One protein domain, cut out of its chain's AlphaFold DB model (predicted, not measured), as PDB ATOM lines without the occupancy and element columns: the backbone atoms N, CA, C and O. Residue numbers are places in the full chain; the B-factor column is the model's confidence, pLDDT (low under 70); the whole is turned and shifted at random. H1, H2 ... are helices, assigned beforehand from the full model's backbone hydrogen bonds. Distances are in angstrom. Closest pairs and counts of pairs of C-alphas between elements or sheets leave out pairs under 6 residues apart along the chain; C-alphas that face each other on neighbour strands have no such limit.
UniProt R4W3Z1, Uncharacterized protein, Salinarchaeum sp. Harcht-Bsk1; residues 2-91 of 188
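Overview. This is residues 2 to 91 of the 188 residues of an uncharacterized protein of Salinarchaeum sp. Harcht-Bsk1 (UniProt R4W3Z1). Look for a helix H2 buried in the middle, with H3 at one side of it and H5 at the other, so that H3, H2 and H5 make a row; the long helix H4 crosses one side of this row slantwise, and the short helix H1 sits over H2 on the opposite side. H4 runs roughly along the longest axis, its first part at H3 and its last part at H5. The printed part has 90 residues with five named helices, H1 to H5 in order along the chain, and no named strand; the class is all helix. It is compact, with a radius of gyration of the C-alphas of 12.4 A, yet elongated in outline, spanning 37 by 24 by 24 A.

Along the chain. Find C-alpha 2 at (80.556, 75.084, 76.027); there H1, residues 2 to 5, begins. Read on to Arg 16, C-alpha at (73.493, 64.655, 63.292), where H2 begins; it runs 23.0 A through residues 16 to 31. H3 follows at residues 39 to 46 and measures 11.1 A. H4, residues 50 to 70, is the longest helix at 30.5 A. H5, residues 78 to 89, covers 16.4 A and ends at C-alpha 89, (87.204, 63.646, 70.682).

Arrangement. Begin at H2, the hub, which touches the four other helices. With residues 25 to 29 alone it only just touches H1, with 3 pairs of C-alphas within 8 A; the closest are those of Tyr 2 and Leu 26, 6.2 A apart. H2 and H3 form a helical hairpin at a shallow tilt of 11 degrees, opposite ways; H2 touches H3 with residues 19 to 26 alone, and the closest C-alphas, of Ala 19 and Ile 43, are 6.0 A apart. H2 touches H4 at a steep tilt of 37 degrees, only just past shallow, the same way; look at the C-alphas of Gly 27 and Phe 60, their closest, 4.4 A apart. Residues 24 to 29 of H2 touch residues 82 to 86 of H5, at a shallow tilt of 23 degrees, opposite ways, closest at the C-alphas of Ala 25 and Val 86, 6.2 A apart. H3 and H4 are a second helical hairpin, at 30 degrees, with the C-alphas of Ser 44 and Arg 53 closest at 5.3 A. H4 touches H5 at a steep tilt of 48 degrees, opposite ways, with the C-alphas of Ala 67 and Val 81 closest at 6.6 A. H3 and H5 are apart. Every O i to N i+4 pair is within hydrogen-bond range in H2, H3 and H4; in H5 it is 7 of 8, and H1 is too short for such a pair.

Size, cuts and confidence. The two C-alphas farthest apart are those of Glu 48 and Ala 76, at 37.9 A. The printed part has no cut. The link from H3 to H4 is tight, and the other three are short. The mean pLDDT of the printed part is 87.0; look for values under 70 at residues 72 to 77 and 87 to 91.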
ATOM      1  N   TYR A   2      81.538  75.445  77.056       88.69
ATOM      2  CA  TYR A   2      80.556  75.084  76.027       88.69
ATOM      3  C   TYR A   2      80.054  76.296  75.229       88.69
ATOM      4  O   TYR A   2      80.116  76.289  73.999       88.69
ATOM      5  N   GLU A   3      79.648  77.365  75.922       88.25
ATOM      6  CA  GLU A   3      79.183  78.607  75.292       88.25
ATOM      7  C   GLU A   3      80.245  79.245  74.383       88.25
ATOM      8  O   GLU A   3      79.928  79.741  73.308       88.25
ATOM      9  N   GLU A   4      81.525  79.174  74.752       87.12
ATOM     10  CA  GLU A   4      82.613  79.716  73.931       87.12
ATOM     11  C   GLU A   4      82.824  78.909  72.641       87.12
ATOM     12  O   GLU A   4      83.134  79.479  71.593       87.12
ATOM     13  N   ARG A   5      82.640  77.582  72.695       86.06
ATOM     14  CA  ARG A   5      82.907  76.699  71.555       86.06
ATOM     15  C   ARG A   5      81.732  76.567  70.592       86.06
ATOM     16  O   ARG A   5      81.956  76.534  69.382       86.06
ATOM     17  N   PHE A   6      80.520  76.450  71.125       88.38
ATOM     18  CA  PHE A   6      79.303  76.165  70.360       88.38
ATOM     19  C   PHE A   6      78.257  77.281  70.457       88.38
ATOM     20  O   PHE A   6      77.427  77.405  69.557       88.38
ATOM     21  N   GLY A   7      78.306  78.103  71.509       90.12
ATOM     22  CA  GLY A   7      77.256  79.070  71.827       90.12
ATOM     23  C   GLY A   7      75.931  78.408  72.218       90.12
ATOM     24  O   GLY A   7      75.734  77.208  72.046       90.12
ATOM     25  N   THR A   8      74.999  79.212  72.727       91.31
ATOM     26  CA  THR A   8      73.605  78.804  73.012       91.31
ATOM     27  C   THR A   8      72.580  79.513  72.111       91.31
ATOM     28  O   THR A   8      71.396  79.171  72.099       91.31
ATOM     29  N   ASP A   9      73.038  80.495  71.328       89.94
ATOM     30  CA  ASP A   9      72.221  81.324  70.422       89.94
ATOM     31  C   ASP A   9      72.101  80.739  69.006       89.94
ATOM     32  O   ASP A   9      71.727  81.429  68.059       89.94
ATOM     33  N   TRP A  10      72.452  79.470  68.826       93.38
ATOM     34  CA  TRP A  10      72.272  78.788  67.551       93.38
ATOM     35  C   TRP A  10      70.777  78.604  67.247       93.38
ATOM     36  O   TRP A  10      69.966  78.402  68.153       93.38
ATOM     37  N   GLU A  11      70.409  78.667  65.968       89.88
ATOM     38  CA  GLU A  11      69.015  78.525  65.517       89.88
ATOM     39  C   GLU A  11      68.734  77.113  64.990       89.88
ATOM     40  O   GLU A  11      67.718  76.514  65.339       89.88
ATOM     41  N   GLU A  12      69.671  76.564  64.216       91.75
ATOM     42  CA  GLU A  12      69.585  75.241  63.595       91.75
ATOM     43  C   GLU A  12      70.901  74.472  63.800       91.75
ATOM     44  O   GLU A  12      71.956  75.064  64.063       91.75
ATOM     45  N   ILE A  13      70.822  73.143  63.707       92.50
ATOM     46  CA  ILE A  13      71.978  72.239  63.706       92.50
ATOM     47  C   ILE A  13      72.090  71.623  62.312       92.50
ATOM     48  O   ILE A  13      71.112  71.081  61.802       92.50
ATOM     49  N   GLU A  14      73.269  71.716  61.693       87.62
ATOM     50  CA  GLU A  14      73.451  71.360  60.280       87.62
ATOM     51  C   GLU A  14      73.347  69.848  60.052       87.62
ATOM     52  O   GLU A  14      72.840  69.394  59.021       87.62
ATOM     53  N   ASP A  15      73.823  69.058  61.015       89.00
ATOM     54  CA  ASP A  15      73.893  67.612  60.891       89.00
ATOM     55  C   ASP A  15      73.819  66.867  62.236       89.00
ATOM     56  O   ASP A  15      74.000  67.404  63.333       89.00
ATOM     57  N   ARG A  16      73.560  65.560  62.140       91.50
ATOM     58  CA  ARG A  16      73.493  64.655  63.292       91.50
ATOM     59  C   ARG A  16      74.791  64.650  64.106       91.50
ATOM     60  O   ARG A  16      74.741  64.532  65.326       91.50
ATOM     61  N   GLU A  17      75.948  64.690  63.457       91.38
ATOM     62  CA  GLU A  17      77.245  64.610  64.135       91.38
ATOM     63  C   GLU A  17      77.510  65.879  64.947       91.38
ATOM     64  O   GLU A  17      78.048  65.807  66.050       91.38
ATOM     65  N   GLU A  18      77.078  67.039  64.459       92.31
ATOM     66  CA  GLU A  18      77.064  68.287  65.207       92.31
ATOM     67  C   GLU A  18      76.160  68.202  66.442       92.31
ATOM     68  O   GLU A  18      76.624  68.535  67.536       92.31
ATOM     69  N   ALA A  19      74.929  67.689  66.317       94.69
ATOM     70  CA  ALA A  19      74.035  67.502  67.467       94.69
ATOM     71  C   ALA A  19      74.684  66.629  68.553       94.69
ATOM     72  O   ALA A  19      74.674  66.960  69.740       94.69
ATOM     73  N   VAL A  20      75.313  65.531  68.132       94.75
ATOM     74  CA  VAL A  20      76.012  64.593  69.016       94.75
ATOM     75  C   VAL A  20      77.221  65.245  69.687       94.75
ATOM     76  O   VAL A  20      77.401  65.088  70.893       94.75
ATOM     77  N   ARG A  21      78.035  66.007  68.944       93.00
ATOM     78  CA  ARG A  21      79.191  66.727  69.505       93.00
ATOM     79  C   ARG A  21      78.769  67.794  70.509       93.00
ATOM     80  O   ARG A  21      79.383  67.886  71.570       93.00
ATOM     81  N   ARG A  22      77.718  68.561  70.208       95.31
ATOM     82  CA  ARG A  22      77.164  69.557  71.135       95.31
ATOM     83  C   ARG A  22      76.656  68.892  72.408       95.31
ATOM     84  O   ARG A  22      77.034  69.313  73.492       95.31
ATOM     85  N   ALA A  23      75.890  67.807  72.301       96.06
ATOM     86  CA  ALA A  23      75.397  67.085  73.473       96.06
ATOM     87  C   ALA A  23      76.529  66.497  74.325       96.06
ATOM     88  O   ALA A  23      76.511  66.630  75.547       96.06
ATOM     89  N   PHE A  24      77.548  65.919  73.689       94.75
ATOM     90  CA  PHE A  24      78.742  65.437  74.376       94.75
ATOM     91  C   PHE A  24      79.445  66.552  75.157       94.75
ATOM     92  O   PHE A  24      79.687  66.419  76.356       94.75
ATOM     93  N   ALA A  25      79.715  67.678  74.499       94.38
ATOM     94  CA  ALA A  25      80.358  68.832  75.112       94.38
ATOM     95  C   ALA A  25      79.499  69.445  76.234       94.38
ATOM     96  O   ALA A  25      80.014  69.807  77.290       94.38
ATOM     97  N   LEU A  26      78.177  69.492  76.053       95.44
ATOM     98  CA  LEU A  26      77.227  69.914  77.079       95.44
ATOM     99  C   LEU A  26      77.287  69.002  78.314       95.44
ATOM    100  O   LEU A  26      77.202  69.479  79.443       95.44
ATOM    101  N   GLY A  27      77.478  67.697  78.110       94.06
ATOM    102  CA  GLY A  27      77.697  66.739  79.189       94.06
ATOM    103  C   GLY A  27      78.972  67.025  79.979       94.06
ATOM    104  O   GLY A  27      78.943  67.069  81.208       94.06
ATOM    105  N   VAL A  28      80.083  67.288  79.289       92.56
ATOM    106  CA  VAL A  28      81.351  67.672  79.933       92.56
ATOM    107  C   VAL A  28      81.167  68.939  80.773       92.56
ATOM    108  O   VAL A  28      81.529  68.953  81.948       92.56
ATOM    109  N   ALA A  29      80.520  69.964  80.215       92.56
ATOM    110  CA  ALA A  29      80.246  71.216  80.920       92.56
ATOM    111  C   ALA A  29      79.366  71.007  82.165       92.56
ATOM    112  O   ALA A  29      79.686  71.507  83.242       92.56
ATOM    113  N   ALA A  30      78.317  70.183  82.058       91.75
ATOM    114  CA  ALA A  30      77.438  69.866  83.181       91.75
ATOM    115  C   ALA A  30      78.169  69.167  84.341       91.75
ATOM    116  O   ALA A  30      77.768  69.310  85.495       91.75
ATOM    117  N   ARG A  31      79.242  68.405  84.070       90.56
ATOM    118  CA  ARG A  31      80.069  67.811  85.136       90.56
ATOM    119  C   ARG A  31      80.904  68.863  85.877       90.56
ATOM    120  O   ARG A  31      81.157  68.683  87.064       90.56
ATOM    121  N   MET A  32      81.264  69.949  85.201       87.88
ATOM    122  CA  MET A  32      82.069  71.066  85.714       87.88
ATOM    123  C   MET A  32      81.225  72.174  86.362       87.88
ATOM    124  O   MET A  32      81.676  73.308  86.483       87.88
ATOM    125  N   ASP A  33      79.986  71.861  86.751       88.44
ATOM    126  CA  ASP A  33      79.022  72.806  87.336       88.44
ATOM    127  C   ASP A  33      78.556  73.933  86.377       88.44
ATOM    128  O   ASP A  33      77.820  74.837  86.778       88.44
ATOM    129  N   GLU A  34      78.889  73.861  85.080       88.94
ATOM    130  CA  GLU A  34      78.327  74.741  84.046       88.94
ATOM    131  C   GLU A  34      76.969  74.196  83.570       88.94
ATOM    132  O   GLU A  34      76.882  73.193  82.858       88.94
ATOM    133  N   HIS A  35      75.884  74.871  83.952       89.19
ATOM    134  CA  HIS A  35      74.520  74.426  83.669       89.19
ATOM    135  C   HIS A  35      73.857  75.274  82.576       89.19
ATOM    136  O   HIS A  35      73.721  76.487  82.724       89.19
ATOM    137  N   TYR A  36      73.348  74.613  81.532       92.00
ATOM    138  CA  TYR A  36      72.602  75.237  80.435       92.00
ATOM    139  C   TYR A  36      71.189  74.628  80.360       92.00
ATOM    140  O   TYR A  36      70.991  73.574  79.748       92.00
ATOM    141  N   PRO A  37      70.197  75.221  81.051       92.00
ATOM    142  CA  PRO A  37      68.864  74.637  81.161       92.00
ATOM    143  C   PRO A  37      68.153  74.594  79.802       92.00
ATOM    144  O   PRO A  37      68.096  75.594  79.092       92.00
ATOM    145  N   GLY A  38      67.588  73.433  79.459       93.19
ATOM    146  CA  GLY A  38      66.839  73.215  78.214       93.19
ATOM    147  C   GLY A  38      67.699  73.074  76.954       93.19
ATOM    148  O   GLY A  38      67.164  72.802  75.883       93.19
ATOM    149  N   GLU A  39      69.020  73.218  77.055       95.88
ATOM    150  CA  GLU A  39      69.914  73.123  75.899       95.88
ATOM    151  C   GLU A  39      69.922  71.708  75.300       95.88
ATOM    152  O   GLU A  39      69.819  71.544  74.087       95.88
ATOM    153  N   LEU A  40      69.957  70.673  76.147       95.81
ATOM    154  CA  LEU A  40      69.896  69.279  75.696       95.81
ATOM    155  C   LEU A  40      68.584  68.971  74.966       95.81
ATOM    156  O   LEU A  40      68.600  68.288  73.940       95.81
ATOM    157  N   ASP A  41      67.465  69.492  75.474       95.88
ATOM    158  CA  ASP A  41      66.149  69.323  74.858       95.88
ATOM    159  C   ASP A  41      66.108  70.018  73.495       95.88
ATOM    160  O   ASP A  41      65.731  69.403  72.499       95.88
ATOM    161  N   ARG A  42      66.615  71.260  73.415       96.00
ATOM    162  CA  ARG A  42      66.731  71.989  72.146       96.00
ATOM    163  C   ARG A  42      67.554  71.216  71.120       96.00
ATOM    164  O   ARG A  42      67.127  71.116  69.974       96.00
ATOM    165  N   ILE A  43      68.712  70.669  71.502       95.75
ATOM    166  CA  ILE A  43      69.552  69.851  70.606       95.75
ATOM    167  C   ILE A  43      68.791  68.592  70.162       95.75
ATOM    168  O   ILE A  43      68.798  68.234  68.985       95.75
ATOM    169  N   SER A  44      68.099  67.935  71.092       94.88
ATOM    170  CA  SER A  44      67.326  66.711  70.844       94.88
ATOM    171  C   SER A  44      66.104  66.928  69.946       94.88
ATOM    172  O   SER A  44      65.624  65.982  69.316       94.88
ATOM    173  N   ASP A  45      65.585  68.151  69.881       95.06
ATOM    174  CA  ASP A  45      64.479  68.543  69.005       95.06
ATOM    175  C   ASP A  45      64.920  68.879  67.573       95.06
ATOM    176  O   ASP A  45      64.084  68.870  66.672       95.06
ATOM    177  N   GLN A  46      66.213  69.112  67.332       95.56
ATOM    178  CA  GLN A  46      66.745  69.333  65.979       95.56
ATOM    179  C   GLN A  46      66.911  68.041  65.174       95.56
ATOM    180  O   GLN A  46      66.971  68.077  63.948       95.56
ATOM    181  N   VAL A  47      67.002  66.890  65.843       93.69
ATOM    182  CA  VAL A  47      67.165  65.600  65.167       93.69
ATOM    183  C   VAL A  47      65.811  64.982  64.824       93.69
ATOM    184  O   VAL A  47      64.895  64.931  65.642       93.69
ATOM    185  N   GLU A  48      65.683  64.477  63.597       89.50
ATOM    186  CA  GLU A  48      64.393  64.028  63.056       89.50
ATOM    187  C   GLU A  48      63.947  62.656  63.586       89.50
ATOM    188  O   GLU A  48      62.753  62.349  63.603       89.50
ATOM    189  N   SER A  49      64.893  61.800  63.990       92.81
ATOM    190  CA  SER A  49      64.606  60.413  64.355       92.81
ATOM    191  C   SER A  49      64.748  60.149  65.852       92.81
ATOM    192  O   SER A  49      65.649  60.648  66.525       92.81
ATOM    193  N   THR A  50      63.892  59.269  66.379       93.75
ATOM    194  CA  THR A  50      63.998  58.781  67.764       93.75
ATOM    195  C   THR A  50      65.344  58.110  68.030       93.75
ATOM    196  O   THR A  50      65.877  58.219  69.128       93.75
ATOM    197  N   TYR A  51      65.912  57.438  67.023       91.38
ATOM    198  CA  TYR A  51      67.231  56.823  67.133       91.38
ATOM    199  C   TYR A  51      68.327  57.873  67.342       91.38
ATOM    200  O   TYR A  51      69.185  57.711  68.208       91.38
ATOM    201  N   ASP A  52      68.283  58.964  66.579       93.19
ATOM    202  CA  ASP A  52      69.256  60.046  66.704       93.19
ATOM    203  C   ASP A  52      69.095  60.780  68.030       93.19
ATOM    204  O   ASP A  52      70.098  61.075  68.672       93.19
ATOM    205  N   ARG A  53      67.857  60.960  68.503       95.81
ATOM    206  CA  ARG A  53      67.581  61.502  69.837       95.81
ATOM    207  C   ARG A  53      68.212  60.657  70.943       95.81
ATOM    208  O   ARG A  53      68.936  61.193  71.774       95.81
ATOM    209  N   SER A  54      68.039  59.334  70.907       95.31
ATOM    210  CA  SER A  54      68.713  58.445  71.864       95.31
ATOM    211  C   SER A  54      70.239  58.543  71.781       95.31
ATOM    212  O   SER A  54      70.923  58.385  72.787       95.31
ATOM    213  N   PHE A  55      70.793  58.805  70.596       95.00
ATOM    214  CA  PHE A  55      72.235  58.972  70.430       95.00
ATOM    215  C   PHE A  55      72.742  60.313  70.979       95.00
ATOM    216  O   PHE A  55      73.831  60.362  71.544       95.00
ATOM    217  N   VAL A  56      71.952  61.382  70.845       96.31
ATOM    218  CA  VAL A  56      72.200  62.695  71.460       96.31
ATOM    219  C   VAL A  56      72.193  62.576  72.987       96.31
ATOM    220  O   VAL A  56      73.148  62.992  73.640       96.31
ATOM    221  N   GLU A  57      71.173  61.932  73.559       96.12
ATOM    222  CA  GLU A  57      71.087  61.673  75.003       96.12
ATOM    223  C   GLU A  57      72.270  60.831  75.501       96.12
ATOM    224  O   GLU A  57      72.921  61.175  76.489       96.12
ATOM    225  N   LEU A  58      72.604  59.752  74.784       96.38
ATOM    226  CA  LEU A  58      73.756  58.915  75.109       96.38
ATOM    227  C   LEU A  58      75.063  59.715  75.087       96.38
ATOM    228  O   LEU A  58      75.896  59.546  75.973       96.38
ATOM    229  N   ALA A  59      75.243  60.594  74.100       95.62
ATOM    230  CA  ALA A  59      76.433  61.428  73.995       95.62
ATOM    231  C   ALA A  59      76.564  62.389  75.182       95.62
ATOM    232  O   ALA A  59      77.659  62.530  75.726       95.62
ATOM    233  N   PHE A  60      75.459  62.990  75.631       95.88
ATOM    234  CA  PHE A  60      75.438  63.814  76.840       95.88
ATOM    235  C   PHE A  60      75.875  63.033  78.085       95.88
ATOM    236  O   PHE A  60      76.718  63.508  78.850       95.88
ATOM    237  N   HIS A  61      75.353  61.820  78.273       96.06
ATOM    238  CA  HIS A  61      75.765  60.961  79.383       96.06
ATOM    239  C   HIS A  61      77.241  60.556  79.286       96.06
ATOM    240  O   HIS A  61      77.974  60.712  80.258       96.06
ATOM    241  N   GLU A  62      77.712  60.145  78.108       93.31
ATOM    242  CA  GLU A  62      79.120  59.785  77.895       93.31
ATOM    243  C   GLU A  62      80.062  60.972  78.150       93.31
ATOM    244  O   GLU A  62      81.142  60.786  78.709       93.31
ATOM    245  N   GLY A  63      79.667  62.194  77.777       91.75
ATOM    246  CA  GLY A  63      80.426  63.412  78.069       91.75
ATOM    247  C   GLY A  63      80.598  63.637  79.571       91.75
ATOM    248  O   GLY A  63      81.716  63.851  80.044       91.75
ATOM    249  N   ARG A  64      79.507  63.499  80.337       92.19
ATOM    250  CA  ARG A  64      79.537  63.582  81.809       92.19
ATOM    251  C   ARG A  64      80.423  62.505  82.425       92.19
ATOM    252  O   ARG A  64      81.257  62.815  83.274       92.19
ATOM    253  N   ASP A  65      80.260  61.262  81.980       90.94
ATOM    254  CA  ASP A  65      80.976  60.105  82.518       90.94
ATOM    255  C   ASP A  65      82.468  60.124  82.154       90.94
ATOM    256  O   ASP A  65      83.302  59.612  82.903       90.94
ATOM    257  N   LYS A  66      82.846  60.685  80.996       88.50
ATOM    258  CA  LYS A  66      84.258  60.896  80.638       88.50
ATOM    259  C   LYS A  66      84.904  61.969  81.494       88.50
ATOM    260  O   LYS A  66      86.008  61.737  81.982       88.50
ATOM    261  N   ALA A  67      84.225  63.098  81.680       87.56
ATOM    262  CA  ALA A  67      84.717  64.163  82.543       87.56
ATOM    263  C   ALA A  67      84.948  63.640  83.972       87.56
ATOM    264  O   ALA A  67      86.021  63.848  84.524       87.56
ATOM    265  N   ASP A  68      84.007  62.854  84.509       86.81
ATOM    266  CA  ASP A  68      84.123  62.229  85.834       86.81
ATOM    267  C   ASP A  68      85.305  61.249  85.968       86.81
ATOM    268  O   ASP A  68      85.928  61.150  87.023       86.81
ATOM    269  N   ARG A  69      85.636  60.519  84.895       86.19
ATOM    270  CA  ARG A  69      86.761  59.568  84.885       86.19
ATOM    271  C   ARG A  69      88.130  60.238  84.874       86.19
ATOM    272  O   ARG A  69      89.073  59.647  85.398       86.19
ATOM    273  N   ILE A  70      88.250  61.388  84.216       82.81
ATOM    274  CA  ILE A  70      89.517  62.120  84.107       82.81
ATOM    275  C   ILE A  70      89.750  62.937  85.369       82.81
ATOM    276  O   ILE A  70      90.833  62.840  85.945       82.81
ATOM    277  N   ASP A  71      88.724  63.650  85.836       78.19
ATOM    278  CA  ASP A  71      88.785  64.361  87.104       78.19
ATOM    279  C   ASP A  71      87.532  64.107  87.961       78.19
ATOM    280  O   ASP A  71      86.436  64.588  87.647       78.19
ATOM    281  N   PRO A  72      87.664  63.349  89.065       64.06
ATOM    282  CA  PRO A  72      86.560  63.164  89.993       64.06
ATOM    283  C   PRO A  72      86.255  64.439  90.798       64.06
ATOM    284  O   PRO A  72      85.147  64.540  91.339       64.06
ATOM    285  N   ASP A  73      87.198  65.388  90.905       69.94
ATOM    286  CA  ASP A  73      87.008  66.655  91.609       69.94
ATOM    287  C   ASP A  73      86.511  67.744  90.639       69.94
ATOM    288  O   ASP A  73      87.280  68.261  89.832       69.94
ATOM    289  N   PRO A  74      85.236  68.163  90.724       59.97
ATOM    290  CA  PRO A  74      84.685  69.181  89.830       59.97
ATOM    291  C   PRO A  74      85.314  70.575  90.023       59.97
ATOM    292  O   PRO A  74      85.027  71.476  89.238       59.97
ATOM    293  N   ALA A  75      86.122  70.784  91.073       60.97
ATOM    294  CA  ALA A  75      86.765  72.060  91.377       60.97
ATOM    295  C   ALA A  75      88.234  72.155  90.916       60.97
ATOM    296  O   ALA A  75      88.824  73.234  91.028       60.97
ATOM    297  N   ALA A  76      88.832  71.061  90.435       55.97
ATOM    298  CA  ALA A  76      90.188  71.050  89.896       55.97
ATOM    299  C   ALA A  76      90.163  71.268  88.366       55.97
ATOM    300  O   ALA A  76      89.267  70.793  87.684       55.97
ATOM    301  N   ASP A  77      91.086  72.108  87.874       68.69
ATOM    302  CA  ASP A  77      91.287  72.593  86.489       68.69
ATOM    303  C   ASP A  77      90.286  72.127  85.401       68.69
ATOM    304  O   ASP A  77      90.611  71.373  84.483       68.69
ATOM    305  N   ALA A  78      89.069  72.686  85.435       71.62
ATOM    306  CA  ALA A  78      88.005  72.408  84.463       71.62
ATOM    307  C   ALA A  78      88.438  72.633  82.995       71.62
ATOM    308  O   ALA A  78      87.999  71.916  82.096       71.62
ATOM    309  N   GLY A  79      89.328  73.605  82.756       74.94
ATOM    310  CA  GLY A  79      89.881  73.900  81.431       74.94
ATOM    311  C   GLY A  79      90.681  72.747  80.830       74.94
ATOM    312  O   GLY A  79      90.483  72.407  79.667       74.94
ATOM    313  N   ASP A  80      91.534  72.102  81.624       77.25
ATOM    314  CA  ASP A  80      92.409  71.032  81.134       77.25
ATOM    315  C   ASP A  80      91.602  69.775  80.770       77.25
ATOM    316  O   ASP A  80      91.837  69.154  79.733       77.25
ATOM    317  N   VAL A  81      90.584  69.446  81.573       79.69
ATOM    318  CA  VAL A  81      89.661  68.333  81.295       79.69
ATOM    319  C   VAL A  81      88.849  68.597  80.028       79.69
ATOM    320  O   VAL A  81      88.620  67.685  79.235       79.69
ATOM    321  N   TRP A  82      88.406  69.837  79.811       84.25
ATOM    322  CA  TRP A  82      87.664  70.199  78.605       84.25
ATOM    323  C   TRP A  82      88.509  70.015  77.346       84.25
ATOM    324  O   TRP A  82      88.055  69.380  76.393       84.25
ATOM    325  N   GLU A  83      89.738  70.528  77.359       81.56
ATOM    326  CA  GLU A  83      90.683  70.391  76.252       81.56
ATOM    327  C   GLU A  83      90.971  68.913  75.953       81.56
ATOM    328  O   GLU A  83      90.845  68.457  74.814       81.56
ATOM    329  N   GLU A  84      91.262  68.117  76.984       80.06
ATOM    330  CA  GLU A  84      91.531  66.688  76.827       80.06
ATOM    331  C   GLU A  84      90.318  65.923  76.272       80.06
ATOM    332  O   GLU A  84      90.447  65.112  75.347       80.06
ATOM    333  N   VAL A  85      89.124  66.181  76.812       80.38
ATOM    334  CA  VAL A  85      87.921  65.406  76.492       80.38
ATOM    335  C   VAL A  85      87.296  65.848  75.185       80.38
ATOM    336  O   VAL A  85      86.956  64.998  74.364       80.38
ATOM    337  N   VAL A  86      87.106  67.150  74.979       77.31
ATOM    338  CA  VAL A  86      86.341  67.690  73.851       77.31
ATOM    339  C   VAL A  86      87.238  67.896  72.638       77.31
ATOM    340  O   VAL A  86      86.879  67.448  71.547       77.31
ATOM    341  N   GLU A  87      88.423  68.493  72.783       69.69
ATOM    342  CA  GLU A  87      89.307  68.680  71.623       69.69
ATOM    343  C   GLU A  87      89.924  67.358  71.150       69.69
ATOM    344  O   GLU A  87      90.052  67.131  69.942       69.69
ATOM    345  N   GLY A  88      90.197  66.439  72.082       61.97
ATOM    346  CA  GLY A  88      90.643  65.079  71.775       61.97
ATOM    347  C   GLY A  88      89.595  64.220  71.052       61.97
ATOM    348  O   GLY A  88      89.953  63.393  70.216       61.97
ATOM    349  N   THR A  89      88.297  64.423  71.313       59.94
ATOM    350  CA  THR A  89      87.204  63.646  70.682       59.94
ATOM    351  C   THR A  89      86.561  64.325  69.476       59.94
ATOM    352  O   THR A  89      85.900  63.663  68.681       59.94
ATOM    353  N   THR A  90      86.780  65.621  69.255       56.00
ATOM    354  CA  THR A  90      86.274  66.297  68.045       56.00
ATOM    355  C   THR A  90      86.977  65.798  66.764       56.00
ATOM    356  O   THR A  90      86.502  66.053  65.660       56.00
ATOM    357  N   GLN A  91      88.064  65.029  66.902       51.75
ATOM    358  CA  GLN A  91      88.748  64.293  65.829       51.75
ATOM    359  C   GLN A  91      88.318  62.817  65.718       51.75
ATOM    360  O   GLN A  91      89.093  62.000  65.230       51.75
TER     361      GLN A  91